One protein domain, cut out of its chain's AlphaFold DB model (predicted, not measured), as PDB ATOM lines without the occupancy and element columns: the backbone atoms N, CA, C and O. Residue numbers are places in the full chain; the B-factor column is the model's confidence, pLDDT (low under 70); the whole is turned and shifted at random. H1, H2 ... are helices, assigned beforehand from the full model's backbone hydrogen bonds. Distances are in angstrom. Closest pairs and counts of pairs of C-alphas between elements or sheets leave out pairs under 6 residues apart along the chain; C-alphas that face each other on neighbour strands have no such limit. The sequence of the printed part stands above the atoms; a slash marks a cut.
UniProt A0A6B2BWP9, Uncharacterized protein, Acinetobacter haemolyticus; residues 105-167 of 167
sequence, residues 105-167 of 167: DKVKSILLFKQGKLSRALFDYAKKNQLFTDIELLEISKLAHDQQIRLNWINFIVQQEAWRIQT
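This is residues 105 to 167 of the 167 residues of an uncharacterized protein of Acinetobacter haemolyticus (UniProt A0A6B2BWP9). Three short helices, H1 to H3, and the first part of long H4 form a small body, from which residues 157 to 167 stick out as an arm. The printed part has 63 residues, four named helices and no named strand: all helix. It is only just compact, close to loose, with radius of gyration of the C-alphas 12.5 A, spanning 41 by 21 by 15 A.

H1, residues 105 to 113, begins at C-alpha 105 (113.341, 117.259, 162.414). H2 is residues 117 to 128 and H3 134 to 143. H4, residues 147 to 166, runs 28.8 A to C-alpha 166 (148.008, 136.175, 162.146).

H1 touches H2 (closest C-alphas Leu 111 and Ser 119, 5.2 A) and H3 (Leu 112 and Leu 143, 6.1 A). With residues 149 to 154 alone, H4 touches H3 at a steep 64 degrees (Ser 141 and Arg 150, 4.6 A). Every O i to N i+4 pair is within hydrogen-bond range in H1, H2 and H3; 13 of 16 in H4.

The printed part has no cut; its three links are tight. Residues 163 to 167 are under pLDDT 70.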
ATOM      1  N   ASP A 105     112.942 118.243 163.425       94.94
ATOM      2  CA  ASP A 105     113.341 117.259 162.414       94.94
ATOM      3  C   ASP A 105     112.897 117.684 161.012       94.94
ATOM      4  O   ASP A 105     113.685 117.660 160.059       94.94
ATOM      5  N   LYS A 106     111.651 118.156 160.876       95.19
ATOM      6  CA  LYS A 106     111.150 118.698 159.609       95.19
ATOM      7  C   LYS A 106     111.870 119.988 159.230       95.19
ATOM      8  O   LYS A 106     112.222 120.153 158.059       95.19
ATOM      9  N   VAL A 107     112.141 120.874 160.194       96.25
ATOM     10  CA  VAL A 107     112.955 122.080 159.957       96.25
ATOM     11  C   VAL A 107     114.332 121.683 159.423       96.25
ATOM     12  O   VAL A 107     114.712 122.124 158.340       96.25
ATOM     13  N   LYS A 108     115.048 120.785 160.106       96.50
ATOM     14  CA  LYS A 108     116.380 120.303 159.717       96.50
ATOM     15  C   LYS A 108     116.368 119.663 158.330       96.50
ATOM     16  O   LYS A 108     117.218 119.988 157.505       96.50
ATOM     17  N   SER A 109     115.369 118.834 158.032       96.88
ATOM     18  CA  SER A 109     115.168 118.257 156.697       96.88
ATOM     19  C   SER A 109     115.034 119.336 155.614       96.88
ATOM     20  O   SER A 109     115.691 119.274 154.574       96.88
ATOM     21  N   ILE A 110     114.252 120.391 155.865       96.38
ATOM     22  CA  ILE A 110     114.112 121.511 154.923       96.38
ATOM     23  C   ILE A 110     115.429 122.273 154.750       96.38
ATOM     24  O   ILE A 110     115.779 122.606 153.617       96.38
ATOM     25  N   LEU A 111     116.156 122.538 155.837       97.12
ATOM     26  CA  LEU A 111     117.438 123.249 155.792       97.12
ATOM     27  C   LEU A 111     118.508 122.472 155.012       97.12
ATOM     28  O   LEU A 111     119.297 123.077 154.287       97.12
ATOM     29  N   LEU A 112     118.516 121.143 155.132       96.81
ATOM     30  CA  LEU A 112     119.458 120.278 154.429       96.81
ATOM     31  C   LEU A 112     119.103 120.131 152.948       96.81
ATOM     32  O   LEU A 112     119.970 120.287 152.090       96.81
ATOM     33  N   PHE A 113     117.835 119.854 152.635       96.31
ATOM     34  CA  PHE A 113     117.475 119.324 151.319       96.31
ATOM     35  C   PHE A 113     116.753 120.311 150.396       96.31
ATOM     36  O   PHE A 113     116.760 120.099 149.180       96.31
ATOM     37  N   LYS A 114     116.141 121.388 150.916       95.12
ATOM     38  CA  LYS A 114     115.416 122.374 150.094       95.12
ATOM     39  C   LYS A 114     116.254 123.617 149.786       95.12
ATOM     40  O   LYS A 114     117.090 124.060 150.569       95.12
ATOM     41  N   GLN A 115     115.945 124.242 148.651       94.06
ATOM     42  CA  GLN A 115     116.517 125.518 148.221       94.06
ATOM     43  C   GLN A 115     115.438 126.608 148.153       94.06
ATOM     44  O   GLN A 115     114.280 126.333 147.835       94.06
ATOM     45  N   GLY A 116     115.831 127.859 148.397       94.88
ATOM     46  CA  GLY A 116     115.009 129.038 148.146       94.88
ATOM     47  C   GLY A 116     114.550 129.763 149.408       94.88
ATOM     48  O   GLY A 116     115.132 129.645 150.482       94.88
ATOM     49  N   LYS A 117     113.502 130.581 149.261       94.81
ATOM     50  CA  LYS A 117     113.073 131.529 150.304       94.81
ATOM     51  C   LYS A 117     112.678 130.842 151.609       94.81
ATOM     52  O   LYS A 117     113.010 131.360 152.666       94.81
ATOM     53  N   LEU A 118     111.996 129.696 151.531       94.88
ATOM     54  CA  LEU A 118     111.538 128.967 152.712       94.88
ATOM     55  C   LEU A 118     112.713 128.489 153.573       94.88
ATOM     56  O   LEU A 118     112.751 128.807 154.756       94.88
ATOM     57  N   SER A 119     113.678 127.768 152.989       95.62
ATOM     58  CA  SER A 119     114.820 127.245 153.749       95.62
ATOM     59  C   SER A 119     115.670 128.372 154.330       95.62
ATOM     60  O   SER A 119     116.065 128.294 155.485       95.62
ATOM     61  N   ARG A 120     115.875 129.466 153.588       96.00
ATOM     62  CA  ARG A 120     116.609 130.645 154.085       96.00
ATOM     63  C   ARG A 120     115.894 131.335 155.242       96.00
ATOM     64  O   ARG A 120     116.516 131.607 156.258       96.00
ATOM     65  N   ALA A 121     114.589 131.568 155.110       94.81
ATOM     66  CA  ALA A 121     113.802 132.186 156.171       94.81
ATOM     67  C   ALA A 121     113.781 131.314 157.433       94.81
ATOM     68  O   ALA A 121     113.936 131.836 158.533       94.81
ATOM     69  N   LEU A 122     113.637 129.992 157.280       95.56
ATOM     70  CA  LEU A 122     113.728 129.049 158.395       95.56
ATOM     71  C   LEU A 122     115.126 129.026 159.016       95.56
ATOM     72  O   LEU A 122     115.231 128.913 160.231       95.56
ATOM     73  N   PHE A 123     116.188 129.158 158.219       96.19
ATOM     74  CA  PHE A 123     117.557 129.214 158.730       96.19
ATOM     75  C   PHE A 123     117.781 130.465 159.583       96.19
ATOM     76  O   PHE A 123     118.244 130.367 160.719       96.19
ATOM     77  N   ASP A 124     117.396 131.633 159.064       94.06
ATOM     78  CA  ASP A 124     117.498 132.905 159.784       94.06
ATOM     79  C   ASP A 124     116.668 132.878 161.072       94.06
ATOM     80  O   ASP A 124     117.123 133.325 162.124       94.06
ATOM     81  N   TYR A 125     115.463 132.308 161.001       93.19
ATOM     82  CA  TYR A 125     114.594 132.103 162.153       93.19
ATOM     83  C   TYR A 125     115.220 131.167 163.193       93.19
ATOM     84  O   TYR A 125     115.272 131.518 164.372       93.19
ATOM     85  N   ALA A 126     115.736 130.013 162.769       94.69
ATOM     86  CA  ALA A 126     116.359 129.041 163.658       94.69
ATOM     87  C   ALA A 126     117.597 129.616 164.354       94.69
ATOM     88  O   ALA A 126     117.769 129.425 165.556       94.69
ATOM     89  N   LYS A 127     118.410 130.387 163.624       94.00
ATOM     90  CA  LYS A 127     119.565 131.103 164.170       94.00
ATOM     91  C   LYS A 127     119.149 132.185 165.167       94.00
ATOM     92  O   LYS A 127     119.698 132.252 166.261       94.00
ATOM     93  N   LYS A 128     118.171 133.027 164.811       92.44
ATOM     94  CA  LYS A 128     117.689 134.122 165.667       92.44
ATOM     95  C   LYS A 128     117.126 133.611 166.995       92.44
ATOM     96  O   LYS A 128     117.345 134.248 168.019       92.44
ATOM     97  N   ASN A 129     116.410 132.490 166.963       91.31
ATOM     98  CA  ASN A 129     115.735 131.923 168.131       91.31
ATOM     99  C   ASN A 129     116.515 130.779 168.787       91.31
ATOM    100  O   ASN A 129     115.970 130.106 169.652       91.31
ATOM    101  N   GLN A 130     117.772 130.557 168.383       93.50
ATOM    102  CA  GLN A 130     118.656 129.545 168.972       93.50
ATOM    103  C   GLN A 130     118.022 128.141 169.008       93.50
ATOM    104  O   GLN A 130     118.171 127.401 169.976       93.50
ATOM    105  N   LEU A 131     117.307 127.766 167.939       94.31
ATOM    106  CA  LEU A 131     116.639 126.458 167.851       94.31
ATOM    107  C   LEU A 131     117.623 125.292 167.708       94.31
ATOM    108  O   LEU A 131     117.267 124.145 167.952       94.31
ATOM    109  N   PHE A 132     118.845 125.599 167.285       94.69
ATOM    110  CA  PHE A 132     119.964 124.677 167.183       94.69
ATOM    111  C   PHE A 132     121.196 125.351 167.780       94.69
ATOM    112  O   PHE A 132     121.299 126.582 167.786       94.69
ATOM    113  N   THR A 133     122.150 124.548 168.237       95.00
ATOM    114  CA  THR A 133     123.461 125.055 168.652       95.00
ATOM    115  C   THR A 133     124.240 125.623 167.462       95.00
ATOM    116  O   THR A 133     124.001 125.258 166.308       95.00
ATOM    117  N   ASP A 134     125.231 126.481 167.722       92.25
ATOM    118  CA  ASP A 134     126.085 127.032 166.659       92.25
ATOM    119  C   ASP A 134     126.817 125.933 165.869       92.25
ATOM    120  O   ASP A 134     126.960 126.029 164.650       92.25
ATOM    121  N   ILE A 135     127.235 124.858 166.549       93.88
ATOM    122  CA  ILE A 135     127.884 123.701 165.917       93.88
ATOM    123  C   ILE A 135     126.904 123.000 164.972       93.88
ATOM    124  O   ILE A 135     127.240 122.759 163.813       93.88
ATOM    125  N   GLU A 136     125.674 122.740 165.416       95.25
ATOM    126  CA  GLU A 136     124.647 122.128 164.568       95.25
ATOM    127  C   GLU A 136     124.281 123.014 163.372       95.25
ATOM    128  O   GLU A 136     124.128 122.510 162.260       95.25
ATOM    129  N   LEU A 137     124.181 124.335 163.553       95.69
ATOM    130  CA  LEU A 137     123.934 125.267 162.448       95.69
ATOM    131  C   LEU A 137     125.082 125.269 161.437       95.69
ATOM    132  O   LEU A 137     124.824 125.380 160.236       95.69
ATOM    133  N   LEU A 138     126.330 125.130 161.888       95.38
ATOM    134  CA  LEU A 138     127.494 124.987 161.011       95.38
ATOM    135  C   LEU A 138     127.474 123.654 160.256       95.38
ATOM    136  O   LEU A 138     127.753 123.641 159.056       95.38
ATOM    137  N   GLU A 139     127.109 122.551 160.911       95.94
ATOM    138  CA  GLU A 139     126.954 121.242 160.266       95.94
ATOM    139  C   GLU A 139     125.835 121.244 159.223       95.94
ATOM    140  O   GLU A 139     126.038 120.798 158.090       95.94
ATOM    141  N   ILE A 140     124.676 121.810 159.569       96.81
ATOM    142  CA  ILE A 140     123.564 122.013 158.638       96.81
ATOM    143  C   ILE A 140     124.038 122.864 157.464       96.81
ATOM    144  O   ILE A 140     123.818 122.500 156.312       96.81
ATOM    145  N   SER A 141     124.743 123.963 157.742       96.38
ATOM    146  CA  SER A 141     125.245 124.868 156.710       96.38
ATOM    147  C   SER A 141     126.229 124.178 155.774       96.38
ATOM    148  O   SER A 141     126.129 124.351 154.566       96.38
ATOM    149  N   LYS A 142     127.138 123.348 156.292       96.50
ATOM    150  CA  LYS A 142     128.088 122.561 155.493       96.50
ATOM    151  C   LYS A 142     127.385 121.642 154.488       96.50
ATOM    152  O   LYS A 142     127.866 121.486 153.367       96.50
ATOM    153  N   LEU A 143     126.276 121.026 154.897       96.38
ATOM    154  CA  LEU A 143     125.557 120.009 154.122       96.38
ATOM    155  C   LEU A 143     124.357 120.559 153.332       96.38
ATOM    156  O   LEU A 143     123.788 119.837 152.516       96.38
ATOM    157  N   ALA A 144     123.972 121.818 153.547       96.94
ATOM    158  CA  ALA A 144     122.783 122.407 152.944       96.94
ATOM    159  C   ALA A 144     122.851 122.453 151.410       96.94
ATOM    160  O   ALA A 144     123.836 122.886 150.809       96.94
ATOM    161  N   HIS A 145     121.751 122.102 150.747       96.00
ATOM    162  CA  HIS A 145     121.609 122.295 149.304       96.00
ATOM    163  C   HIS A 145     121.538 123.782 148.924       96.00
ATOM    164  O   HIS A 145     122.075 124.184 147.885       96.00
ATOM    165  N   ASP A 146     120.939 124.630 149.765       97.50
ATOM    166  CA  ASP A 146     120.870 126.067 149.502       97.50
ATOM    167  C   ASP A 146     122.252 126.735 149.632       97.50
ATOM    168  O   ASP A 146     122.924 126.657 150.661       97.50
ATOM    169  N   GLN A 147     122.683 127.412 148.564       94.75
ATOM    170  CA  GLN A 147     123.989 128.076 148.494       94.75
ATOM    171  C   GLN A 147     124.138 129.218 149.508       94.75
ATOM    172  O   GLN A 147     125.231 129.439 150.021       94.75
ATOM    173  N   GLN A 148     123.053 129.935 149.815       94.81
ATOM    174  CA  GLN A 148     123.092 131.053 150.753       94.81
ATOM    175  C   GLN A 148     123.218 130.555 152.196       94.81
ATOM    176  O   GLN A 148     123.909 131.178 152.996       94.81
ATOM    177  N   ILE A 149     122.620 129.405 152.513       96.75
ATOM    178  CA  ILE A 149     122.838 128.737 153.801       96.75
ATOM    179  C   ILE A 149     124.289 128.236 153.887       96.75
ATOM    180  O   ILE A 149     124.984 128.561 154.851       96.75
ATOM    181  N   ARG A 150     124.789 127.557 152.841       96.69
ATOM    182  CA  ARG A 150     126.189 127.087 152.744       96.69
ATOM    183  C   ARG A 150     127.237 128.174 152.940       96.69
ATOM    184  O   ARG A 150     128.290 127.907 153.518       96.69
ATOM    185  N   LEU A 151     126.948 129.397 152.502       95.19
ATOM    186  CA  LEU A 151     127.849 130.533 152.664       95.19
ATOM    187  C   LEU A 151     128.233 130.777 154.134       95.19
ATOM    188  O   LEU A 151     129.356 131.200 154.394       95.19
ATOM    189  N   ASN A 152     127.364 130.457 155.102       93.38
ATOM    190  CA  ASN A 152     127.697 130.582 156.526       93.38
ATOM    191  C   ASN A 152     128.887 129.696 156.924       93.38
ATOM    192  O   ASN A 152     129.780 130.152 157.634       93.38
ATOM    193  N   TRP A 153     128.930 128.456 156.431       95.62
ATOM    194  CA  TRP A 153     130.039 127.538 156.698       95.62
ATOM    195  C   TRP A 153     131.328 127.975 155.988       95.62
ATOM    196  O   TRP A 153     132.402 127.940 156.586       95.62
ATOM    197  N   ILE A 154     131.223 128.454 154.744       93.62
ATOM    198  CA  ILE A 154     132.374 128.983 153.993       93.62
ATOM    199  C   ILE A 154     132.984 130.181 154.730       93.62
ATOM    200  O   ILE A 154     134.192 130.216 154.956       93.62
ATOM    201  N   ASN A 155     132.152 131.131 155.162       93.56
ATOM    202  CA  ASN A 155     132.604 132.305 155.906       93.56
ATOM    203  C   ASN A 155     133.287 131.920 157.223       93.56
ATOM    204  O   ASN A 155     134.297 132.521 157.580       93.56
ATOM    205  N   PHE A 156     132.769 130.905 157.921       92.44
ATOM    206  CA  PHE A 156     133.395 130.387 159.135       92.44
ATOM    207  C   PHE A 156     134.806 129.839 158.868       92.44
ATOM    208  O   PHE A 156     135.732 130.168 159.607       92.44
ATOM    209  N   ILE A 157     135.001 129.058 157.798       93.38
ATOM    210  CA  ILE A 157     136.329 128.534 157.429       93.38
ATOM    211  C   ILE A 157     137.297 129.665 157.099       93.38
ATOM    212  O   ILE A 157     138.392 129.704 157.652       93.38
ATOM    213  N   VAL A 158     136.881 130.602 156.244       91.31
ATOM    214  CA  VAL A 158     137.728 131.729 155.827       91.31
ATOM    215  C   VAL A 158     138.169 132.559 157.032       91.31
ATOM    216  O   VAL A 158     139.326 132.962 157.120       91.31
ATOM    217  N   GLN A 159     137.270 132.786 157.994       89.06
ATOM    218  CA  GLN A 159     137.624 133.463 159.238       89.06
ATOM    219  C   GLN A 159     138.675 132.667 160.017       89.06
ATOM    220  O   GLN A 159     139.706 133.229 160.370       89.06
ATOM    221  N   GLN A 160     138.461 131.370 160.247       86.69
ATOM    222  CA  GLN A 160     139.412 130.517 160.974       86.69
ATOM    223  C   GLN A 160     140.802 130.479 160.319       86.69
ATOM    224  O   GLN A 160     141.815 130.504 161.017       86.69
ATOM    225  N   GLU A 161     140.871 130.448 158.988       79.00
ATOM    226  CA  GLU A 161     142.135 130.505 158.247       79.00
ATOM    227  C   GLU A 161     142.832 131.862 158.400       79.00
ATOM    228  O   GLU A 161     144.036 131.902 158.648       79.00
ATOM    229  N   ALA A 162     142.086 132.969 158.339       76.56
ATOM    230  CA  ALA A 162     142.633 134.304 158.566       76.56
ATOM    231  C   ALA A 162     143.209 134.468 159.986       76.56
ATOM    232  O   ALA A 162     144.277 135.058 160.140       76.56
ATOM    233  N   TRP A 163     142.549 133.904 161.005       65.62
ATOM    234  CA  TRP A 163     143.060 133.892 162.381       65.62
ATOM    235  C   TRP A 163     144.378 133.119 162.503       65.62
ATOM    236  O   TRP A 163     145.300 133.593 163.157       65.62
ATOM    237  N   ARG A 164     144.501 131.966 161.833       63.34
ATOM    238  CA  ARG A 164     145.714 131.127 161.875       63.34
ATOM    239  C   ARG A 164     146.933 131.741 161.189       63.34
ATOM    240  O   ARG A 164     148.043 131.350 161.506       63.34
ATOM    241  N   ILE A 165     146.741 132.649 160.233       69.19
ATOM    242  CA  ILE A 165     147.845 133.324 159.524       69.19
ATOM    243  C   ILE A 165     148.400 134.508 160.344       69.19
ATOM    244  O   ILE A 165     149.514 134.961 160.096       69.19
ATOM    245  N   GLN A 166     147.637 135.017 161.317       57.44
ATOM    246  CA  GLN A 166     148.008 136.175 162.146       57.44
ATOM    247  C   GLN A 166     148.655 135.805 163.493       57.44
ATOM    248  O   GLN A 166     149.132 136.699 164.192       57.44
ATOM    249  N   THR A 167     148.669 134.521 163.856       52.28
ATOM    250  CA  THR A 167     149.303 133.958 165.065       52.28
ATOM    251  C   THR A 167     150.509 133.114 164.703       52.28
ATOM    252  O   THR A 167     151.549 133.254 165.381       52.28
TER     253      THR A 167